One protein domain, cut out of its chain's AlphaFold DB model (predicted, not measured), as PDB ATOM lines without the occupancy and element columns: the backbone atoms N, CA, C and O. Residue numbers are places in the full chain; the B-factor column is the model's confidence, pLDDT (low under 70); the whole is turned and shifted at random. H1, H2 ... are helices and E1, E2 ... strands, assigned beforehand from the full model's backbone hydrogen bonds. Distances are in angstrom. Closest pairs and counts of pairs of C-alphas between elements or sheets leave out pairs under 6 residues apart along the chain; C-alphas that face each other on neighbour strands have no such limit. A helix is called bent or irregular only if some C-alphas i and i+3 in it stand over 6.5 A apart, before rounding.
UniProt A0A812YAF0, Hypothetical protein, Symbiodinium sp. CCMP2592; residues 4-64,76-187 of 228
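AT A GLANCE: This is residues 4 to 64 and 76 to 187 of the 228 residues of the protein "Hypothetical protein" of Symbiodinium sp. CCMP2592 (UniProt A0A812YAF0). A two-stranded hairpin, E1 and E2, lies at one end of a long rod, with the helical hairpin H2 and H3 at that end too; from there H4, H5 and the long H7 make an up-and-down bundle, each running against the one before it in the chain. Short H1 and H6 pack on H4, and residues 176 to 187 stick out at the far end. The printed 173 residues hold seven named helices and two strands, in the order H1 to H6, E1, E2, H7: mostly helix, loose, radius of gyration of the C-alphas 20.8 A, spans 81 by 38 by 22 A.

IN THESE COORDINATES: E1 is residues 131 to 134 and E2 137 to 141. H7, residues 148 to 185, is 55.4 A long, from C-alpha 148 at (97.561, 110.184, 126.802) to C-alpha 185 at (94.090, 137.647, 174.741), with a kink of 26 degrees near residue 159; it is irregular, C-alphas 181 and 184 being 7.1 A apart. H4 is 41 to 64, 34.6 A; H5 76 to 93, 25.7 A; H2 11 to 24, 19.9 A; H3 29 to 38; H1 4 to 9; H6 116 to 123.

HOW THE PARTS SIT: E1 and E2 are antiparallel, with N 132 and O 140 2.9 A apart. H2 touches H3, closest C-alphas Gln 22 and Lys 29, 4.2 A. The hub H4 touches H7 through residues 42 to 50 alone, C-alphas Leu 46 and Gln 155 closest at 5.9 A. H5 touches H7, opposite ways at a shallow tilt of 10 degrees, C-alphas Phe 93 and Leu 156 closest at 6.4 A. Every O i to N i+4 pair is within hydrogen-bond range in H1 to H6, and 30 of 34 in H7.

THE WHOLE: Residues 65 to 75 are not printed, a gap of 12.2 A between C-alphas 64 and 76. The link H5 to H6 is long. Low confidence, under 70, includes residues 123 to 148.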
ATOM      1  N   THR A   4      87.592 129.485 131.897       70.62
ATOM      2  CA  THR A   4      88.162 128.154 131.650       70.62
ATOM      3  C   THR A   4      87.085 127.086 131.457       70.62
ATOM      4  O   THR A   4      87.162 126.338 130.489       70.62
ATOM      5  N   SER A   5      86.037 127.066 132.287       75.50
ATOM      6  CA  SER A   5      84.913 126.131 132.135       75.50
ATOM      7  C   SER A   5      84.146 126.346 130.832       75.50
ATOM      8  O   SER A   5      83.855 125.384 130.124       75.50
ATOM      9  N   THR A   6      83.852 127.599 130.479       78.44
ATOM     10  CA  THR A   6      83.154 127.927 129.226       78.44
ATOM     11  C   THR A   6      83.969 127.497 128.007       78.44
ATOM     12  O   THR A   6      83.408 126.951 127.056       78.44
ATOM     13  N   LEU A   7      85.290 127.701 128.044       76.00
ATOM     14  CA  LEU A   7      86.194 127.275 126.979       76.00
ATOM     15  C   LEU A   7      86.227 125.747 126.842       76.00
ATOM     16  O   LEU A   7      86.115 125.243 125.728       76.00
ATOM     17  N   THR A   8      86.327 124.992 127.942       77.00
ATOM     18  CA  THR A   8      86.347 123.521 127.859       77.00
ATOM     19  C   THR A   8      85.041 122.958 127.302       77.00
ATOM     20  O   THR A   8      85.078 122.070 126.455       77.00
ATOM     21  N   LEU A   9      83.892 123.498 127.717       80.75
ATOM     22  CA  LEU A   9      82.577 123.028 127.262       80.75
ATOM     23  C   LEU A   9      82.340 123.260 125.764       80.75
ATOM     24  O   LEU A   9      81.645 122.478 125.122       80.75
ATOM     25  N   ASN A  10      82.925 124.319 125.200       82.12
ATOM     26  CA  ASN A  10      82.701 124.725 123.811       82.12
ATOM     27  C   ASN A  10      83.885 124.407 122.888       82.12
ATOM     28  O   ASN A  10      83.932 124.884 121.752       82.12
ATOM     29  N   ILE A  11      84.848 123.604 123.349       80.25
ATOM     30  CA  ILE A  11      86.128 123.410 122.661       80.25
ATOM     31  C   ILE A  11      85.972 122.888 121.233       80.25
ATOM     32  O   ILE A  11      86.632 123.377 120.318       80.25
ATOM     33  N   ARG A  12      85.027 121.969 121.012       76.12
ATOM     34  CA  ARG A  12      84.719 121.436 119.682       76.12
ATOM     35  C   ARG A  12      84.210 122.532 118.745       76.12
ATOM     36  O   ARG A  12      84.711 122.662 117.631       76.12
ATOM     37  N   GLY A  13      83.239 123.324 119.200       79.12
ATOM     38  CA  GLY A  13      82.668 124.423 118.420       79.12
ATOM     39  C   GLY A  13      83.710 125.490 118.080       79.12
ATOM     40  O   GLY A  13      83.757 125.964 116.945       79.12
ATOM     41  N   MET A  14      84.605 125.800 119.024       81.94
ATOM     42  CA  MET A  14      85.711 126.730 118.795       81.94
ATOM     43  C   MET A  14      86.705 126.201 117.762       81.94
ATOM     44  O   MET A  14      87.053 126.934 116.842       81.94
ATOM     45  N   ILE A  15      87.128 124.937 117.860       80.06
ATOM     46  CA  ILE A  15      88.059 124.339 116.891       80.06
ATOM     47  C   ILE A  15      87.441 124.326 115.489       80.06
ATOM     48  O   ILE A  15      88.099 124.737 114.533       80.06
ATOM     49  N   MET A  16      86.177 123.914 115.358       79.44
ATOM     50  CA  MET A  16      85.475 123.911 114.069       79.44
ATOM     51  C   MET A  16      85.362 125.320 113.481       79.44
ATOM     52  O   MET A  16      85.703 125.519 112.318       79.44
ATOM     53  N   SER A  17      84.989 126.310 114.297       83.38
ATOM     54  CA  SER A  17      84.871 127.706 113.848       83.38
ATOM     55  C   SER A  17      86.226 128.293 113.443       83.38
ATOM     56  O   SER A  17      86.341 128.927 112.401       83.38
ATOM     57  N   LEU A  18      87.286 128.046 114.220       83.12
ATOM     58  CA  LEU A  18      88.645 128.493 113.891       83.12
ATOM     59  C   LEU A  18      89.163 127.836 112.610       83.12
ATOM     60  O   LEU A  18      89.844 128.484 111.818       83.12
ATOM     61  N   THR A  19      88.818 126.568 112.387       80.19
ATOM     62  CA  THR A  19      89.176 125.855 111.157       80.19
ATOM     63  C   THR A  19      88.434 126.440 109.959       80.19
ATOM     64  O   THR A  19      89.037 126.656 108.910       80.19
ATOM     65  N   GLU A  20      87.150 126.770 110.113       82.31
ATOM     66  CA  GLU A  20      86.366 127.438 109.074       82.31
ATOM     67  C   GLU A  20      86.903 128.841 108.748       82.31
ATOM     68  O   GLU A  20      87.071 129.172 107.574       82.31
ATOM     69  N   ILE A  21      87.254 129.640 109.760       84.62
ATOM     70  CA  ILE A  21      87.867 130.965 109.575       84.62
ATOM     71  C   ILE A  21      89.205 130.835 108.847       84.62
ATOM     72  O   ILE A  21      89.453 131.540 107.873       84.62
ATOM     73  N   GLN A  22      90.055 129.888 109.256       81.56
ATOM     74  CA  GLN A  22      91.339 129.635 108.594       81.56
ATOM     75  C   GLN A  22      91.176 129.266 107.109       81.56
ATOM     76  O   GLN A  22      92.087 129.483 106.298       81.56
ATOM     77  N   LEU A  23      90.031 128.679 106.767       78.31
ATOM     78  CA  LEU A  23      89.704 128.202 105.436       78.31
ATOM     79  C   LEU A  23      89.103 129.259 104.526       78.31
ATOM     80  O   LEU A  23      89.477 129.333 103.355       78.31
ATOM     81  N   ARG A  24      88.154 130.029 105.049       82.75
ATOM     82  CA  ARG A  24      87.307 130.924 104.258       82.75
ATOM     83  C   ARG A  24      87.776 132.370 104.300       82.75
ATOM     84  O   ARG A  24      87.553 133.094 103.335       82.75
ATOM     85  N   ASP A  25      88.442 132.780 105.375       83.50
ATOM     86  CA  ASP A  25      88.825 134.168 105.597       83.50
ATOM     87  C   ASP A  25      90.340 134.356 105.440       83.50
ATOM     88  O   ASP A  25      91.144 133.935 106.275       83.50
ATOM     89  N   SER A  26      90.748 135.006 104.348       81.81
ATOM     90  CA  SER A  26      92.157 135.298 104.070       81.81
ATOM     91  C   SER A  26      92.762 136.314 105.043       81.81
ATOM     92  O   SER A  26      93.972 136.264 105.273       81.81
ATOM     93  N   SER A  27      91.946 137.185 105.643       88.62
ATOM     94  CA  SER A  27      92.394 138.231 106.565       88.62
ATOM     95  C   SER A  27      92.694 137.679 107.961       88.62
ATOM     96  O   SER A  27      93.695 138.049 108.575       88.62
ATOM     97  N   LEU A  28      91.890 136.720 108.432       88.25
ATOM     98  CA  LEU A  28      92.005 136.130 109.771       88.25
ATOM     99  C   LEU A  28      92.771 134.799 109.801       88.25
ATOM    100  O   LEU A  28      92.987 134.217 110.868       88.25
ATOM    101  N   LYS A  29      93.229 134.310 108.647       85.12
ATOM    102  CA  LYS A  29      93.888 133.006 108.500       85.12
ATOM    103  C   LYS A  29      95.110 132.806 109.396       85.12
ATOM    104  O   LYS A  29      95.285 131.726 109.964       85.12
ATOM    105  N   SER A  30      95.987 133.806 109.485       84.81
ATOM    106  CA  SER A  30      97.218 133.733 110.288       84.81
ATOM    107  C   SER A  30      96.906 133.697 111.784       84.81
ATOM    108  O   SER A  30      97.484 132.888 112.508       84.81
ATOM    109  N   TRP A  31      95.939 134.504 112.221       89.94
ATOM    110  CA  TRP A  31      95.440 134.534 113.592       89.94
ATOM    111  C   TRP A  31      94.785 133.205 113.987       89.94
ATOM    112  O   TRP A  31      95.190 132.594 114.977       89.94
ATOM    113  N   ALA A  32      93.855 132.695 113.171       82.38
ATOM    114  CA  ALA A  32      93.171 131.429 113.431       82.38
ATOM    115  C   ALA A  32      94.160 130.254 113.484       82.38
ATOM    116  O   ALA A  32      94.082 129.406 114.372       82.38
ATOM    117  N   ARG A  33      95.161 130.247 112.590       82.44
ATOM    118  CA  ARG A  33      96.270 129.282 112.629       82.44
ATOM    119  C   ARG A  33      97.080 129.390 113.921       82.44
ATOM    120  O   ARG A  33      97.419 128.362 114.498       82.44
ATOM    121  N   GLY A  34      97.391 130.607 114.362       81.88
ATOM    122  CA  GLY A  34      98.108 130.851 115.612       81.88
ATOM    123  C   GLY A  34      97.388 130.232 116.807       81.88
ATOM    124  O   GLY A  34      98.011 129.526 117.593       81.88
ATOM    125  N   ILE A  35      96.067 130.409 116.895       83.00
ATOM    126  CA  ILE A  35      95.258 129.827 117.974       83.00
ATOM    127  C   ILE A  35      95.180 128.304 117.861       83.00
ATOM    128  O   ILE A  35      95.394 127.614 118.854       83.00
ATOM    129  N   LEU A  36      94.926 127.755 116.669       79.88
ATOM    130  CA  LEU A  36      94.875 126.301 116.466       79.88
ATOM    131  C   LEU A  36      96.194 125.615 116.855       79.88
ATOM    132  O   LEU A  36      96.169 124.540 117.450       79.88
ATOM    133  N   ASN A  37      97.335 126.264 116.608       80.12
ATOM    134  CA  ASN A  37      98.649 125.765 117.020       80.12
ATOM    135  C   ASN A  37      98.834 125.729 118.548       80.12
ATOM    136  O   ASN A  37      99.636 124.941 119.045       80.12
ATOM    137  N   LEU A  38      98.100 126.557 119.299       80.38
ATOM    138  CA  LEU A  38      98.106 126.539 120.764       80.38
ATOM    139  C   LEU A  38      97.203 125.439 121.338       80.38
ATOM    140  O   LEU A  38      97.425 125.013 122.470       80.38
ATOM    141  N   LEU A  39      96.221 124.935 120.586       77.69
ATOM    142  CA  LEU A  39      95.279 123.894 121.028       77.69
ATOM    143  C   LEU A  39      95.867 122.474 120.887       77.69
ATOM    144  O   LEU A  39      95.275 121.549 120.322       77.69
ATOM    145  N   THR A  40      97.071 122.286 121.426       77.12
ATOM    146  CA  THR A  40      97.729 120.978 121.535       77.12
ATOM    147  C   THR A  40      97.058 120.103 122.603       77.12
ATOM    148  O   THR A  40      96.294 120.583 123.428       77.12
ATOM    149  N   GLU A  41      97.335 118.799 122.607       76.12
ATOM    150  CA  GLU A  41      96.731 117.812 123.521       76.12
ATOM    151  C   GLU A  41      97.042 118.194 124.953       76.12
ATOM    152  O   GLU A  41      96.155 118.268 125.793       76.12
ATOM    153  N   GLU A  42      98.314 118.508 125.187       79.19
ATOM    154  CA  GLU A  42      98.821 118.953 126.471       79.19
ATOM    155  C   GLU A  42      98.081 120.187 126.974       79.19
ATOM    156  O   GLU A  42      97.677 120.226 128.134       79.19
ATOM    157  N   ASN A  43      97.860 121.168 126.096       80.75
ATOM    158  CA  ASN A  43      97.195 122.413 126.455       80.75
ATOM    159  C   ASN A  43      95.692 122.220 126.664       80.75
ATOM    160  O   ASN A  43      95.131 122.825 127.570       80.75
ATOM    161  N   LEU A  44      95.041 121.350 125.887       80.12
ATOM    162  CA  LEU A  44      93.631 121.001 126.073       80.12
ATOM    163  C   LEU A  44      93.406 120.265 127.397       80.12
ATOM    164  O   LEU A  44      92.503 120.620 128.154       80.12
ATOM    165  N   VAL A  45      94.260 119.286 127.704       83.31
ATOM    166  CA  VAL A  45      94.260 118.566 128.985       83.31
ATOM    167  C   VAL A  45      94.506 119.538 130.136       83.31
ATOM    168  O   VAL A  45      93.755 119.545 131.107       83.31
ATOM    169  N   LEU A  46      95.517 120.402 130.022       85.25
ATOM    170  CA  LEU A  46      95.807 121.410 131.037       85.25
ATOM    171  C   LEU A  46      94.615 122.353 131.251       85.25
ATOM    172  O   LEU A  46      94.263 122.640 132.391       85.25
ATOM    173  N   LEU A  47      93.966 122.802 130.178       85.44
ATOM    174  CA  LEU A  47      92.814 123.697 130.244       85.44
ATOM    175  C   LEU A  47      91.625 123.028 130.947       85.44
ATOM    176  O   LEU A  47      91.000 123.658 131.798       85.44
ATOM    177  N   ALA A  48      91.362 121.748 130.672       86.00
ATOM    178  CA  ALA A  48      90.336 120.977 131.371       86.00
ATOM    179  C   ALA A  48      90.655 120.787 132.866       86.00
ATOM    180  O   ALA A  48      89.781 120.991 133.708       86.00
ATOM    181  N   LEU A  49      91.907 120.482 133.223       88.19
ATOM    182  CA  LEU A  49      92.332 120.383 134.627       88.19
ATOM    183  C   LEU A  49      92.228 121.732 135.360       88.19
ATOM    184  O   LEU A  49      91.789 121.785 136.507       88.19
ATOM    185  N   LEU A  50      92.587 122.836 134.699       89.69
ATOM    186  CA  LEU A  50      92.451 124.186 135.254       89.69
ATOM    187  C   LEU A  50      90.987 124.609 135.399       89.69
ATOM    188  O   LEU A  50      90.654 125.312 136.354       89.69
ATOM    189  N   ALA A  51      90.107 124.195 134.486       88.50
ATOM    190  CA  ALA A  51      88.667 124.406 134.610       88.50
ATOM    191  C   ALA A  51      88.098 123.664 135.827       88.50
ATOM    192  O   ALA A  51      87.333 124.246 136.597       88.50
ATOM    193  N   GLU A  52      88.530 122.420 136.046       89.44
ATOM    194  CA  GLU A  52      88.156 121.610 137.210       89.44
ATOM    195  C   GLU A  52      88.627 122.248 138.524       89.44
ATOM    196  O   GLU A  52      87.851 122.397 139.473       89.44
ATOM    197  N   LEU A  53      89.876 122.721 138.549       90.44
ATOM    198  CA  LEU A  53      90.433 123.443 139.690       90.44
ATOM    199  C   LEU A  53      89.651 124.734 139.960       90.44
ATOM    200  O   LEU A  53      89.239 124.982 141.091       90.44
ATOM    201  N   SER A  54      89.401 125.528 138.915       90.00
ATOM    202  CA  SER A  54      88.669 126.795 139.014       90.00
ATOM    203  C   SER A  54      87.263 126.579 139.572       90.00
ATOM    204  O   SER A  54      86.856 127.285 140.488       90.00
ATOM    205  N   ARG A  55      86.533 125.573 139.073       88.75
ATOM    206  CA  ARG A  55      85.190 125.221 139.558       88.75
ATOM    207  C   ARG A  55      85.207 124.866 141.044       88.75
ATOM    208  O   ARG A  55      84.368 125.363 141.794       88.75
ATOM    209  N   THR A  56      86.163 124.040 141.458       89.25
ATOM    210  CA  THR A  56      86.300 123.582 142.848       89.25
ATOM    211  C   THR A  56      86.613 124.751 143.785       89.25
ATOM    212  O   THR A  56      85.933 124.949 144.791       89.25
ATOM    213  N   VAL A  57      87.575 125.594 143.404       89.81
ATOM    214  CA  VAL A  57      87.966 126.796 144.156       89.81
ATOM    215  C   VAL A  57      86.825 127.815 144.238       89.81
ATOM    216  O   VAL A  57      86.532 128.330 145.316       89.81
ATOM    217  N   SER A  58      86.124 128.085 143.133       87.12
ATOM    218  CA  SER A  58      84.967 128.989 143.135       87.12
ATOM    219  C   SER A  58      83.829 128.469 144.015       87.12
ATOM    220  O   SER A  58      83.218 129.249 144.739       87.12
ATOM    221  N   SER A  59      83.558 127.160 143.996       86.25
ATOM    222  CA  SER A  59      82.533 126.551 144.854       86.25
ATOM    223  C   SER A  59      82.859 126.712 146.340       86.25
ATOM    224  O   SER A  59      81.972 127.044 147.132       86.25
ATOM    225  N   TYR A  60      84.132 126.557 146.711       86.56
ATOM    226  CA  TYR A  60      84.600 126.830 148.064       86.56
ATOM    227  C   TYR A  60      84.388 128.295 148.463       86.56
ATOM    228  O   TYR A  60      83.768 128.552 149.493       86.56
ATOM    229  N   HIS A  61      84.823 129.252 147.635       84.25
ATOM    230  CA  HIS A  61      84.654 130.676 147.939       84.25
ATOM    231  C   HIS A  61      83.182 131.074 148.083       84.25
ATOM    232  O   HIS A  61      82.838 131.754 149.044       84.25
ATOM    233  N   HIS A  62      82.295 130.585 147.214       82.94
ATOM    234  CA  HIS A  62      80.860 130.844 147.344       82.94
ATOM    235  C   HIS A  62      80.263 130.254 148.628       82.94
ATOM    236  O   HIS A  62      79.460 130.910 149.290       82.94
ATOM    237  N   SER A  63      80.671 129.042 149.012       79.94
ATOM    238  CA  SER A  63      80.224 128.416 150.268       79.94
ATOM    239  C   SER A  63      80.723 129.194 151.493       79.94
ATOM    240  O   SER A  63      79.998 129.387 152.472       79.94
ATOM    241  N   PHE A  64      81.956 129.692 151.419       76.62
ATOM    242  CA  PHE A  64      82.569 130.514 152.455       76.62
ATOM    243  C   PHE A  64      81.911 131.901 152.571       76.62
ATOM    244  O   PHE A  64      81.668 132.386 153.671       76.62
ATOM    245  N   ALA A  76      85.486 127.222 163.569       71.31
ATOM    246  CA  ALA A  76      85.295 125.780 163.367       71.31
ATOM    247  C   ALA A  76      84.661 125.459 162.001       71.31
ATOM    248  O   ALA A  76      85.075 124.527 161.315       71.31
ATOM    249  N   ARG A  77      83.703 126.286 161.570       73.75
ATOM    250  CA  ARG A  77      83.040 126.172 160.265       73.75
ATOM    251  C   ARG A  77      83.981 126.528 159.111       73.75
ATOM    252  O   ARG A  77      84.017 125.806 158.122       73.75
ATOM    253  N   SER A  78      84.804 127.568 159.260       74.81
ATOM    254  CA  SER A  78      85.855 127.894 158.283       74.81
ATOM    255  C   SER A  78      86.877 126.761 158.150       74.81
ATOM    256  O   SER A  78      87.201 126.348 157.039       74.81
ATOM    257  N   ALA A  79      87.314 126.183 159.274       77.94
ATOM    258  CA  ALA A  79      88.204 125.024 159.285       77.94
ATOM    259  C   ALA A  79      87.568 123.799 158.604       77.94
ATOM    260  O   ALA A  79      88.240 123.100 157.846       77.94
ATOM    261  N   GLN A  80      86.268 123.566 158.814       82.25
ATOM    262  CA  GLN A  80      85.525 122.505 158.136       82.25
ATOM    263  C   GLN A  80      85.457 122.730 156.617       82.25
ATOM    264  O   GLN A  80      85.724 121.798 155.862       82.25
ATOM    265  N   HIS A  81      85.155 123.948 156.157       83.50
ATOM    266  CA  HIS A  81      85.133 124.268 154.725       83.50
ATOM    267  C   HIS A  81      86.513 124.117 154.078       83.50
ATOM    268  O   HIS A  81      86.620 123.564 152.984       83.50
ATOM    269  N   PHE A  82      87.575 124.559 154.755       86.25
ATOM    270  CA  PHE A  82      88.943 124.399 154.268       86.25
ATOM    271  C   PHE A  82      89.372 122.926 154.206       86.25
ATOM    272  O   PHE A  82      90.009 122.497 153.239       86.25
ATOM    273  N   ARG A  83      88.990 122.124 155.208       86.81
ATOM    274  CA  ARG A  83      89.232 120.678 155.210       86.81
ATOM    275  C   ARG A  83      88.508 119.994 154.053       86.81
ATOM    276  O   ARG A  83      89.145 119.249 153.318       86.81
ATOM    277  N   ALA A  84      87.228 120.307 153.852       88.38
ATOM    278  CA  ALA A  84      86.441 119.775 152.743       88.38
ATOM    279  C   ALA A  84      87.054 120.141 151.381       88.38
ATOM    280  O   ALA A  84      87.181 119.283 150.512       88.38
ATOM    281  N   LEU A  85      87.514 121.387 151.211       90.19
ATOM    282  CA  LEU A  85      88.241 121.814 150.013       90.19
ATOM    283  C   LEU A  85      89.527 121.003 149.803       90.19
ATOM    284  O   LEU A  85      89.796 120.553 148.692       90.19
ATOM    285  N   SER A  86      90.325 120.816 150.855       90.06
ATOM    286  CA  SER A  86      91.593 120.079 150.774       90.06
ATOM    287  C   SER A  86      91.380 118.606 150.417       90.06
ATOM    288  O   SER A  86      92.113 118.062 149.591       90.06
ATOM    289  N   GLU A  87      90.365 117.972 151.007       91.00
ATOM    290  CA  GLU A  87      89.976 116.591 150.710       91.00
ATOM    291  C   GLU A  87      89.483 116.453 149.261       91.00
ATOM    292  O   GLU A  87      89.920 115.547 148.551       91.00
ATOM    293  N   GLU A  88      88.657 117.386 148.781       90.75
ATOM    294  CA  GLU A  88      88.153 117.379 147.404       90.75
ATOM    295  C   GLU A  88      89.280 117.594 146.379       90.75
ATOM    296  O   GLU A  88      89.397 116.840 145.411       90.75
ATOM    297  N   LEU A  89      90.178 118.559 146.611       91.62
ATOM    298  CA  LEU A  89      91.344 118.786 145.748       91.62
ATOM    299  C   LEU A  89      92.282 117.570 145.728       91.62
ATOM    300  O   LEU A  89      92.785 117.198 144.665       91.62
ATOM    301  N   ASN A  90      92.493 116.919 146.876       89.88
ATOM    302  CA  ASN A  90      93.278 115.689 146.948       89.88
ATOM    303  C   ASN A  90      92.628 114.571 146.120       89.88
ATOM    304  O   ASN A  90      93.293 113.956 145.286       89.88
ATOM    305  N   ARG A  91      91.321 114.356 146.287       89.62
ATOM    306  CA  ARG A  91      90.558 113.332 145.568       89.62
ATOM    307  C   ARG A  91      90.550 113.567 144.051       89.62
ATOM    308  O   ARG A  91      90.598 112.611 143.278       89.62
ATOM    309  N   LEU A  92      90.514 114.827 143.614       88.50
ATOM    310  CA  LEU A  92      90.491 115.201 142.197       88.50
ATOM    311  C   LEU A  92      91.845 115.049 141.495       88.50
ATOM    312  O   LEU A  92      91.881 114.567 140.358       88.50
ATOM    313  N   PHE A  93      92.944 115.443 142.147       89.12
ATOM    314  CA  PHE A  93      94.231 115.673 141.470       89.12
ATOM    315  C   PHE A  93      95.424 114.875 142.026       89.12
ATOM    316  O   PHE A  93      96.479 114.831 141.382       89.12
ATOM    317  N   SER A  94      95.300 114.236 143.194       86.12
ATOM    318  CA  SER A  94      96.419 113.557 143.857       86.12
ATOM    319  C   SER A  94      96.430 112.050 143.611       86.12
ATOM    320  O   SER A  94      95.422 111.370 143.785       86.12
ATOM    321  N   PHE A  95      97.621 111.521 143.315       84.56
ATOM    322  CA  PHE A  95      97.902 110.078 143.277       84.56
ATOM    323  C   PHE A  95      98.063 109.455 144.669       84.56
ATOM    324  O   PHE A  95      98.303 108.256 144.800       84.56
ATOM    325  N   ARG A  96      97.998 110.275 145.719       83.25
ATOM    326  CA  ARG A  96      98.064 109.834 147.108       83.25
ATOM    327  C   ARG A  96      96.915 110.418 147.900       83.25
ATOM    328  O   ARG A  96      96.682 111.628 147.837       83.25
ATOM    329  N   SER A  97      96.256 109.568 148.668       84.06
ATOM    330  CA  SER A  97      95.275 109.986 149.661       84.06
ATOM    331  C   SER A  97      95.921 110.873 150.727       84.06
ATOM    332  O   SER A  97      97.148 110.922 150.867       84.06
ATOM    333  N   MET A  98      95.094 111.536 151.534       81.06
ATOM    334  CA  MET A  98      95.569 112.299 152.696       81.06
ATOM    335  C   MET A  98      96.343 111.432 153.709       81.06
ATOM    336  O   MET A  98      97.182 111.957 154.434       81.06
ATOM    337  N   GLY A  99      96.096 110.114 153.739       81.12
ATOM    338  CA  GLY A  99      96.814 109.148 154.579       81.12
ATOM    339  C   GLY A  99      98.113 108.605 153.966       81.12
ATOM    340  O   GLY A  99      98.802 107.827 154.613       81.12
ATOM    341  N   GLY A 100      98.459 108.996 152.734       77.94
ATOM    342  CA  GLY A 100      99.686 108.575 152.043       77.94
ATOM    343  C   GLY A 100      99.532 107.364 151.116       77.94
ATOM    344  O   GLY A 100     100.406 107.140 150.269       77.94
ATOM    345  N   GLU A 101      98.408 106.648 151.212       83.81
ATOM    346  CA  GLU A 101      98.071 105.513 150.344       83.81
ATOM    347  C   GLU A 101      97.944 105.928 148.880       83.81
ATOM    348  O   GLU A 101      97.455 107.020 148.581       83.81
ATOM    349  N   LEU A 102      98.360 105.050 147.965       84.81
ATOM    350  CA  LEU A 102      98.220 105.275 146.527       84.81
ATOM    351  C   LEU A 102      96.742 105.230 146.122       84.81
ATOM    352  O   LEU A 102      96.027 104.287 146.450       84.81
ATOM    353  N   GLN A 103      96.304 106.236 145.373       82.50
ATOM    354  CA  GLN A 103      94.954 106.324 144.822       82.50
ATOM    355  C   GLN A 103      95.005 106.802 143.370       82.50
ATOM    356  O   GLN A 103      95.939 107.494 142.964       82.50
ATOM    357  N   GLU A 104      93.987 106.462 142.583       80.25
ATOM    358  CA  GLU A 104      93.802 107.068 141.266       80.25
ATOM    359  C   GLU A 104      93.064 108.413 141.422       80.25
ATOM    360  O   GLU A 104      91.993 108.442 142.037       80.25
ATOM    361  N   PRO A 105      93.594 109.524 140.876       84.81
ATOM    362  CA  PRO A 105      92.877 110.795 140.844       84.81
ATOM    363  C   PRO A 105      91.524 110.647 140.138       84.81
ATOM    364  O   PRO A 105      91.447 110.062 139.055       84.81
ATOM    365  N   LEU A 106      90.454 111.241 140.676       84.94
ATOM    366  CA  LEU A 106      89.124 111.209 140.040       84.94
ATOM    367  C   LEU A 106      89.135 111.728 138.600       84.94
ATOM    368  O   LEU A 106      88.381 111.241 137.766       84.94
ATOM    369  N   THR A 107      89.992 112.702 138.294       81.25
ATOM    370  CA  THR A 107      90.150 113.250 136.936       81.25
ATOM    371  C   THR A 107      90.608 112.208 135.910       81.25
ATOM    372  O   THR A 107      90.387 112.401 134.717       81.25
ATOM    373  N   LEU A 108      91.209 111.102 136.360       76.38
ATOM    374  CA  LEU A 108      91.583 109.944 135.545       76.38
ATOM    375  C   LEU A 108      90.574 108.795 135.630       76.38
ATOM    376  O   LEU A 108      90.531 107.955 134.729       76.38
ATOM    377  N   SER A 109      89.750 108.770 136.677       80.00
ATOM    378  CA  SER A 109      88.785 107.703 136.892       80.00
ATOM    379  C   SER A 109      87.715 107.688 135.789       80.00
ATOM    380  O   SER A 109      87.092 108.720 135.508       80.00
ATOM    381  N   PRO A 110      87.419 106.516 135.197       70.81
ATOM    382  CA  PRO A 110      86.366 106.382 134.191       70.81
ATOM    383  C   PRO A 110      84.957 106.550 134.777       70.81
ATOM    384  O   PRO A 110      84.007 106.783 134.037       70.81
ATOM    385  N   GLN A 111      84.806 106.439 136.100       78.94
ATOM    386  CA  GLN A 111      83.518 106.583 136.785       78.94
ATOM    387  C   GLN A 111      83.105 108.053 136.950       78.94
ATOM    388  O   GLN A 111      81.940 108.349 137.208       78.94
ATOM    389  N   PHE A 112      84.048 108.987 136.805       80.56
ATOM    390  CA  PHE A 112      83.805 110.408 137.015       80.56
ATOM    391  C   PHE A 112      83.339 111.093 135.725       80.56
ATOM    392  O   PHE A 112      84.104 111.747 135.038       80.56
ATOM    393  N   THR A 113      82.066 110.957 135.366       75.31
ATOM    394  CA  THR A 113      81.550 111.433 134.064       75.31
ATOM    395  C   THR A 113      81.293 112.939 133.983       75.31
ATOM    396  O   THR A 113      81.229 113.491 132.888       75.31
ATOM    397  N   ALA A 114      81.156 113.611 135.127       79.00
ATOM    398  CA  ALA A 114      80.845 115.039 135.199       79.00
ATOM    399  C   ALA A 114      82.080 115.955 135.098       79.00
ATOM    400  O   ALA A 114      81.928 117.175 135.039       79.00
ATOM    401  N   GLY A 115      83.291 115.389 135.107       82.50
ATOM    402  CA  GLY A 115      84.532 116.155 135.068       82.50
ATOM    403  C   GLY A 115      84.800 116.791 133.710       82.50
ATOM    404  O   GLY A 115      84.486 116.231 132.658       82.50
ATOM    405  N   PHE A 116      85.459 117.948 133.708       84.56
ATOM    406  CA  PHE A 116      85.838 118.642 132.475       84.56
ATOM    407  C   PHE A 116      86.788 117.818 131.600       84.56
ATOM    408  O   PHE A 116      86.764 117.956 130.381       84.56
ATOM    409  N   MET A 117      87.586 116.930 132.199       81.31
ATOM    410  CA  MET A 117      88.429 115.980 131.469       81.31
ATOM    411  C   MET A 117      87.601 114.958 130.683       81.31
ATOM    412  O   MET A 117      87.899 114.678 129.524       81.31
ATOM    413  N   GLN A 118      86.538 114.431 131.281       81.81
ATOM    414  CA  GLN A 118      85.645 113.457 130.662       81.81
ATOM    415  C   GLN A 118      84.721 114.121 129.641       81.81
ATOM    416  O   GLN A 118      84.468 113.565 128.570       81.81
ATOM    417  N   LEU A 119      84.290 115.355 129.908       80.75
ATOM    418  CA  LEU A 119      83.602 116.193 128.929       80.75
ATOM    419  C   LEU A 119      84.506 116.515 127.736       80.75
ATOM    420  O   LEU A 119      84.058 116.431 126.596       80.75
ATOM    421  N   LEU A 120      85.787 116.813 127.962       77.81
ATOM    422  CA  LEU A 120      86.758 117.007 126.886       77.81
ATOM    423  C   LEU A 120      86.919 115.725 126.061       77.81
ATOM    424  O   LEU A 120      86.793 115.788 124.848       77.81
ATOM    425  N   GLN A 121      87.124 114.568 126.695       75.50
ATOM    426  CA  GLN A 121      87.285 113.285 125.996       75.50
ATOM    427  C   GLN A 121      86.040 112.861 125.200       75.50
ATOM    428  O   GLN A 121      86.174 112.258 124.136       75.50
ATOM    429  N   SER A 122      84.839 113.160 125.703       73.62
ATOM    430  CA  SER A 122      83.573 112.820 125.036       73.62
ATOM    431  C   SER A 122      83.208 113.793 123.915       73.62
ATOM    432  O   SER A 122      82.730 113.369 122.865       73.62
ATOM    433  N   SER A 123      83.444 115.093 124.110       69.75
ATOM    434  CA  SER A 123      83.168 116.129 123.106       69.75
ATOM    435  C   SER A 123      84.241 116.219 122.023       69.75
ATOM    436  O   SER A 123      83.937 116.581 120.886       69.75
ATOM    437  N   TYR A 124      85.482 115.887 122.364       63.97
ATOM    438  CA  TYR A 124      86.637 115.943 121.488       63.97
ATOM    439  C   TYR A 124      87.499 114.707 121.737       63.97
ATOM    440  O   TYR A 124      88.269 114.628 122.697       63.97
ATOM    441  N   ASN A 125      87.340 113.701 120.879       61.31
ATOM    442  CA  ASN A 125      88.006 112.426 121.073       61.31
ATOM    443  C   ASN A 125      89.511 112.557 120.786       61.31
ATOM    444  O   ASN A 125      89.969 112.310 119.675       61.31
ATOM    445  N   LEU A 126      90.289 112.903 121.816       54.91
ATOM    446  CA  LEU A 126      91.755 113.004 121.777       54.91
ATOM    447  C   LEU A 126      92.434 111.711 121.273       54.91
ATOM    448  O   LEU A 126      93.586 111.752 120.844       54.91
ATOM    449  N   MET A 127      91.731 110.569 121.330       47.38
ATOM    450  CA  MET A 127      92.209 109.236 120.941       47.38
ATOM    451  C   MET A 127      91.871 108.856 119.493       47.38
ATOM    452  O   MET A 127      92.373 107.841 118.992       47.38
ATOM    453  N   VAL A 128      91.008 109.619 118.820       50.91
ATOM    454  CA  VAL A 128      90.661 109.399 117.416       50.91
ATOM    455  C   VAL A 128      91.408 110.416 116.572       50.91
ATOM    456  O   VAL A 128      91.381 111.616 116.824       50.91
ATOM    457  N   THR A 129      92.105 109.900 115.565       51.25
ATOM    458  CA  THR A 129      92.790 110.691 114.550       51.25
ATOM    459  C   THR A 129      91.756 111.514 113.782       51.25
ATOM    460  O   THR A 129      91.194 111.041 112.798       51.25
ATOM    461  N   GLU A 130      91.468 112.733 114.230       54.41
ATOM    462  CA  GLU A 130      90.656 113.663 113.454       54.41
ATOM    463  C   GLU A 130      91.566 114.376 112.454       54.41
ATOM    464  O   GLU A 130      92.427 115.183 112.812       54.41
ATOM    465  N   ALA A 131      91.401 114.011 111.182       53.53
ATOM    466  CA  ALA A 131      91.973 114.741 110.069       53.53
ATOM    467  C   ALA A 131      90.899 115.679 109.511       53.53
ATOM    468  O   ALA A 131      89.944 115.217 108.886       53.53
ATOM    469  N   VAL A 132      91.043 116.991 109.715       58.12
ATOM    470  CA  VAL A 132      90.211 117.960 108.993       58.12
ATOM    471  C   VAL A 132      90.905 118.264 107.673       58.12
ATOM    472  O   VAL A 132      91.924 118.963 107.617       58.12
ATOM    473  N   VAL A 133      90.371 117.671 106.607       53.12
ATOM    474  CA  VAL A 133      90.822 117.872 105.229       53.12
ATOM    475  C   VAL A 133      89.813 118.768 104.527       53.12
ATOM    476  O   VAL A 133      88.612 118.507 104.561       53.12
ATOM    477  N   HIS A 134      90.294 119.822 103.876       47.91
ATOM    478  CA  HIS A 134      89.459 120.690 103.056       47.91
ATOM    479  C   HIS A 134      90.170 120.958 101.729       47.91
ATOM    480  O   HIS A 134      91.301 121.448 101.691       47.91
ATOM    481  N   GLY A 135      89.524 120.580 100.627       63.59
ATOM    482  CA  GLY A 135      90.180 120.504  99.321       63.59
ATOM    483  C   GLY A 135      91.301 119.453  99.300       63.59
ATOM    484  O   GLY A 135      91.138 118.355  99.824       63.59
ATOM    485  N   LYS A 136      92.448 119.794  98.693       50.38
ATOM    486  CA  LYS A 136      93.661 118.945  98.635       50.38
ATOM    487  C   LYS A 136      94.623 119.168  99.815       50.38
ATOM    488  O   LYS A 136      95.757 118.697  99.770       50.38
ATOM    489  N   THR A 137      94.219 119.916 100.843       42.66
ATOM    490  CA  THR A 137      95.103 120.304 101.949       42.66
ATOM    491  C   THR A 137      94.596 119.730 103.269       42.66
ATOM    492  O   THR A 137      93.450 119.941 103.666       42.66
ATOM    493  N   MET A 138      95.472 118.996 103.955       49.59
ATOM    494  CA  MET A 138      95.262 118.540 105.326       49.59
ATOM    495  C   MET A 138      95.613 119.694 106.268       49.59
ATOM    496  O   MET A 138      96.743 120.177 106.253       49.59
ATOM    497  N   LEU A 139      94.637 120.177 107.035       56.12
ATOM    498  CA  LEU A 139      94.793 121.388 107.855       56.12
ATOM    499  C   LEU A 139      94.969 121.072 109.327       56.12
ATOM    500  O   LEU A 139      95.666 121.788 110.039       56.12
ATOM    501  N   PHE A 140      94.361 119.976 109.758       52.59
ATOM    502  CA  PHE A 140      94.501 119.474 111.103       52.59
ATOM    503  C   PHE A 140      94.687 117.970 111.022       52.59
ATOM    504  O   PHE A 140      93.879 117.291 110.397       52.59
ATOM    505  N   TYR A 141      95.772 117.465 111.598       43.69
ATOM    506  CA  TYR A 141      96.043 116.040 111.724       43.69
ATOM    507  C   TYR A 141      96.646 115.794 113.094       43.69
ATOM    508  O   TYR A 141      97.708 116.327 113.419       43.69
ATOM    509  N   ARG A 142      95.967 114.979 113.898       55.84
ATOM    510  CA  ARG A 142      96.451 114.582 115.216       55.84
ATOM    511  C   ARG A 142      96.615 113.071 115.247       55.84
ATOM    512  O   ARG A 142      95.633 112.341 115.296       55.84
ATOM    513  N   ALA A 143      97.856 112.598 115.179       45.56
ATOM    514  CA  ALA A 143      98.153 111.175 115.311       45.56
ATOM    515  C   ALA A 143      97.754 110.660 116.705       45.56
ATOM    516  O   ALA A 143      97.858 111.394 117.688       45.56
ATOM    517  N   LYS A 144      97.350 109.385 116.792       51.12
ATOM    518  CA  LYS A 144      97.105 108.691 118.066       51.12
ATOM    519  C   LYS A 144      98.304 108.856 119.006       51.12
ATOM    520  O   LYS A 144      99.362 108.271 118.770       51.12
ATOM    521  N   SER A 145      98.118 109.608 120.086       52.28
ATOM    522  CA  SER A 145      99.057 109.665 121.202       52.28
ATOM    523  C   SER A 145      99.030 108.310 121.913       52.28
ATOM    524  O   SER A 145      98.022 107.917 122.498       52.28
ATOM    525  N   LYS A 146     100.129 107.550 121.830       54.16
ATOM    526  CA  LYS A 146     100.284 106.269 122.545       54.16
ATOM    527  C   LYS A 146     100.362 106.440 124.073       54.16
ATOM    528  O   LYS A 146     100.398 105.436 124.767       54.16
ATOM    529  N   ASP A 147     100.340 107.672 124.592       66.75
ATOM    530  CA  ASP A 147     100.683 107.976 125.984       66.75
ATOM    531  C   ASP A 147      99.783 109.067 126.616       66.75
ATOM    532  O   ASP A 147     100.216 109.803 127.498       66.75
ATOM    533  N   VAL A 148      98.499 109.175 126.239       67.88
ATOM    534  CA  VAL A 148      97.561 110.184 126.802       67.88
ATOM    535  C   VAL A 148      97.542 110.186 128.337       67.88
ATOM    536  O   VAL A 148      97.548 111.244 128.962       67.88
ATOM    537  N   ARG A 149      97.599 109.011 128.978       70.56
ATOM    538  CA  ARG A 149      97.686 108.907 130.447       70.56
ATOM    539  C   ARG A 149      98.962 109.531 131.006       70.56
ATOM    540  O   ARG A 149      98.915 110.179 132.047       70.56
ATOM    541  N   ARG A 150     100.089 109.371 130.310       76.75
ATOM    542  CA  ARG A 150     101.369 109.982 130.675       76.75
ATOM    543  C   ARG A 150     101.312 111.497 130.513       76.75
ATOM    544  O   ARG A 150     101.773 112.209 131.401       76.75
ATOM    545  N   THR A 151     100.690 111.984 129.441       77.62
ATOM    546  CA  THR A 151     100.433 113.415 129.237       77.62
ATOM    547  C   THR A 151      99.588 113.986 130.371       77.62
ATOM    548  O   THR A 151      99.961 114.998 130.962       77.62
ATOM    549  N   ILE A 152      98.488 113.318 130.735       77.19
ATOM    550  CA  ILE A 152      97.626 113.758 131.837       77.19
ATOM    551  C   ILE A 152      98.388 113.738 133.163       77.19
ATOM    552  O   ILE A 152      98.349 114.727 133.885       77.19
ATOM    553  N   ALA A 153      99.146 112.679 133.462       78.81
ATOM    554  CA  ALA A 153      99.970 112.608 134.669       78.81
ATOM    555  C   ALA A 153     101.009 113.746 134.741       78.81
ATOM    556  O   ALA A 153     101.201 114.343 135.800       78.81
ATOM    557  N   ALA A 154     101.632 114.101 133.612       83.56
ATOM    558  CA  ALA A 154     102.570 115.218 133.540       83.56
ATOM    559  C   ALA A 154     101.885 116.570 133.806       83.56
ATOM    560  O   ALA A 154     102.409 117.382 134.574       83.56
ATOM    561  N   GLN A 155     100.707 116.820 133.220       85.06
ATOM    562  CA  GLN A 155      99.963 118.058 133.484       85.06
ATOM    563  C   GLN A 155      99.399 118.094 134.914       85.06
ATOM    564  O   GLN A 155      99.443 119.145 135.549       85.06
ATOM    565  N   LEU A 156      98.966 116.957 135.472       85.19
ATOM    566  CA  LEU A 156      98.567 116.836 136.879       85.19
ATOM    567  C   LEU A 156      99.703 117.240 137.823       85.19
ATOM    568  O   LEU A 156      99.468 117.971 138.782       85.19
ATOM    569  N   GLY A 157     100.946 116.846 137.527       82.38
ATOM    570  CA  GLY A 157     102.121 117.291 138.280       82.38
ATOM    571  C   GLY A 157     102.274 118.817 138.306       82.38
ATOM    572  O   GLY A 157     102.533 119.396 139.361       82.38
ATOM    573  N   LYS A 158     102.040 119.491 137.171       85.19
ATOM    574  CA  LYS A 158     102.075 120.963 137.093       85.19
ATOM    575  C   LYS A 158     100.943 121.601 137.901       85.19
ATOM    576  O   LYS A 158     101.180 122.554 138.639       85.19
ATOM    577  N   VAL A 159      99.730 121.060 137.792       87.81
ATOM    578  CA  VAL A 159      98.547 121.561 138.507       87.81
ATOM    579  C   VAL A 159      98.686 121.361 140.019       87.81
ATOM    580  O   VAL A 159      98.333 122.255 140.784       87.81
ATOM    581  N   ASN A 160      99.295 120.262 140.468       86.25
ATOM    582  CA  ASN A 160      99.537 120.001 141.889       86.25
ATOM    583  C   ASN A 160     100.428 121.062 142.554       86.25
ATOM    584  O   ASN A 160     100.210 121.395 143.718       86.25
ATOM    585  N   ASN A 161     101.374 121.662 141.824       86.06
ATOM    586  CA  ASN A 161     102.147 122.795 142.347       86.06
ATOM    587  C   ASN A 161     101.264 124.028 142.593       86.06
ATOM    588  O   ASN A 161     101.405 124.688 143.622       86.06
ATOM    589  N   ILE A 162     100.338 124.317 141.674       88.25
ATOM    590  CA  ILE A 162      99.380 125.424 141.805       88.25
ATOM    591  C   ILE A 162      98.447 125.165 142.991       88.25
ATOM    592  O   ILE A 162      98.262 126.047 143.827       88.25
ATOM    593  N   ILE A 163      97.918 123.943 143.101       90.00
ATOM    594  CA  ILE A 163      97.058 123.515 144.210       90.00
ATOM    595  C   ILE A 163      97.773 123.693 145.544       90.00
ATOM    596  O   ILE A 163      97.211 124.298 146.452       90.00
ATOM    597  N   ARG A 164      99.018 123.218 145.664       88.38
ATOM    598  CA  ARG A 164      99.800 123.351 146.897       88.38
ATOM    599  C   ARG A 164      99.955 124.814 147.303       88.38
ATOM    600  O   ARG A 164      99.699 125.143 148.455       88.38
ATOM    601  N   ASN A 165     100.323 125.684 146.363       88.44
ATOM    602  CA  ASN A 165     100.479 127.114 146.635       88.44
ATOM    603  C   ASN A 165      99.150 127.764 147.047       88.44
ATOM    604  O   ASN A 165      99.124 128.579 147.967       88.44
ATOM    605  N   TYR A 166      98.045 127.391 146.401       89.56
ATOM    606  CA  TYR A 166      96.719 127.893 146.746       89.56
ATOM    607  C   TYR A 166      96.279 127.439 148.147       89.56
ATOM    608  O   TYR A 166      95.885 128.267 148.964       89.56
ATOM    609  N   VAL A 167      96.395 126.143 148.458       89.44
ATOM    610  CA  VAL A 167      96.049 125.583 149.776       89.44
ATOM    611  C   VAL A 167      96.889 126.226 150.880       89.44
ATOM    612  O   VAL A 167      96.351 126.566 151.933       89.44
ATOM    613  N   GLU A 168      98.183 126.447 150.633       88.19
ATOM    614  CA  GLU A 168      99.077 127.146 151.559       88.19
ATOM    615  C   GLU A 168      98.623 128.587 151.815       88.19
ATOM    616  O   GLU A 168      98.509 129.009 152.964       88.19
ATOM    617  N   ALA A 169      98.305 129.329 150.752       85.62
ATOM    618  CA  ALA A 169      97.837 130.706 150.860       85.62
ATOM    619  C   ALA A 169      96.522 130.800 151.647       85.62
ATOM    620  O   ALA A 169      96.386 131.640 152.538       85.62
ATOM    621  N   VAL A 170      95.567 129.904 151.374       84.75
ATOM    622  CA  VAL A 170      94.299 129.851 152.110       84.75
ATOM    623  C   VAL A 170      94.545 129.495 153.576       84.75
ATOM    624  O   VAL A 170      93.976 130.147 154.452       84.75
ATOM    625  N   ARG A 171      95.412 128.520 153.873       85.44
ATOM    626  CA  ARG A 171      95.772 128.160 155.252       85.44
ATOM    627  C   ARG A 171      96.380 129.338 156.006       85.44
ATOM    628  O   ARG A 171      95.947 129.613 157.121       85.44
ATOM    629  N   CYS A 172      97.331 130.037 155.390       81.94
ATOM    630  CA  CYS A 172      97.960 131.225 155.959       81.94
ATOM    631  C   CYS A 172      96.912 132.296 156.295       81.94
ATOM    632  O   CYS A 172      96.865 132.775 157.422       81.94
ATOM    633  N   HIS A 173      95.982 132.577 155.375       79.62
ATOM    634  CA  HIS A 173      94.894 133.528 155.620       79.62
ATOM    635  C   HIS A 173      94.013 133.133 156.820       79.62
ATOM    636  O   HIS A 173      93.668 133.980 157.642       79.62
ATOM    637  N   HIS A 174      93.686 131.844 156.969       78.38
ATOM    638  CA  HIS A 174      92.923 131.362 158.125       78.38
ATOM    639  C   HIS A 174      93.718 131.461 159.427       78.38
ATOM    640  O   HIS A 174      93.164 131.861 160.446       78.38
ATOM    641  N   GLN A 175      95.006 131.109 159.406       77.06
ATOM    642  CA  GLN A 175      95.881 131.210 160.574       77.06
ATOM    643  C   GLN A 175      96.064 132.662 161.021       77.06
ATOM    644  O   GLN A 175      96.007 132.924 162.218       77.06
ATOM    645  N   MET A 176      96.200 133.600 160.081       73.00
ATOM    646  CA  MET A 176      96.214 135.034 160.378       73.00
ATOM    647  C   MET A 176      94.896 135.487 161.007       73.00
ATOM    648  O   MET A 176      94.920 136.086 162.074       73.00
ATOM    649  N   GLY A 177      93.745 135.123 160.430       70.00
ATOM    650  CA  GLY A 177      92.442 135.474 161.009       70.00
ATOM    651  C   GLY A 177      92.211 134.866 162.401       70.00
ATOM    652  O   GLY A 177      91.590 135.489 163.262       70.00
ATOM    653  N   ILE A 178      92.738 133.664 162.654       73.94
ATOM    654  CA  ILE A 178      92.765 133.048 163.986       73.94
ATOM    655  C   ILE A 178      93.638 133.875 164.935       73.94
ATOM    656  O   ILE A 178      93.170 134.234 166.011       73.94
ATOM    657  N   ALA A 179      94.874 134.191 164.544       69.56
ATOM    658  CA  ALA A 179      95.795 134.980 165.358       69.56
ATOM    659  C   ALA A 179      95.201 136.355 165.709       69.56
ATOM    660  O   ALA A 179      95.178 136.719 166.879       69.56
ATOM    661  N   GLU A 180      94.609 137.054 164.738       68.38
ATOM    662  CA  GLU A 180      93.897 138.324 164.943       68.38
ATOM    663  C   GLU A 180      92.710 138.182 165.910       68.38
ATOM    664  O   GLU A 180      92.477 139.055 166.743       68.38
ATOM    665  N   SER A 181      91.978 137.065 165.847       68.44
ATOM    666  CA  SER A 181      90.861 136.794 166.766       68.44
ATOM    667  C   SER A 181      91.325 136.535 168.203       68.44
ATOM    668  O   SER A 181      90.579 136.809 169.143       68.44
ATOM    669  N   TYR A 182      92.540 136.004 168.382       71.69
ATOM    670  CA  TYR A 182      93.150 135.760 169.693       71.69
ATOM    671  C   TYR A 182      94.032 136.912 170.186       71.69
ATOM    672  O   TYR A 182      94.407 136.919 171.355       71.69
ATOM    673  N   HIS A 183      94.303 137.904 169.340       66.75
ATOM    674  CA  HIS A 183      95.088 139.098 169.656       66.75
ATOM    675  C   HIS A 183      94.632 139.821 170.934       66.75
ATOM    676  O   HIS A 183      95.482 140.187 171.745       66.75
ATOM    677  N   PRO A 184      93.316 139.951 171.219       65.50
ATOM    678  CA  PRO A 184      92.850 140.540 172.469       65.50
ATOM    679  C   PRO A 184      93.177 139.728 173.723       65.50
ATOM    680  O   PRO A 184      92.931 140.240 174.800       65.50
ATOM    681  N   PHE A 185      93.680 138.495 173.615       69.50
ATOM    682  CA  PHE A 185      94.090 137.647 174.741       69.50
ATOM    683  C   PHE A 185      95.620 137.542 174.879       69.50
ATOM    684  O   PHE A 185      96.108 136.814 175.746       69.50
ATOM    685  N   ASP A 186      96.384 138.248 174.039       71.75
ATOM    686  CA  ASP A 186      97.842 138.263 174.094       71.75
ATOM    687  C   ASP A 186      98.355 139.297 175.115       71.75
ATOM    688  O   ASP A 186      98.235 140.513 174.951       71.75
ATOM    689  N   VAL A 187      98.969 138.795 176.189       69.44
ATOM    690  CA  VAL A 187      99.523 139.597 177.292       69.44
ATOM    691  C   VAL A 187     100.738 140.427 176.855       69.44
ATOM    692  O   VAL A 187     101.020 141.466 177.460       69.44
TER     693      VAL A 187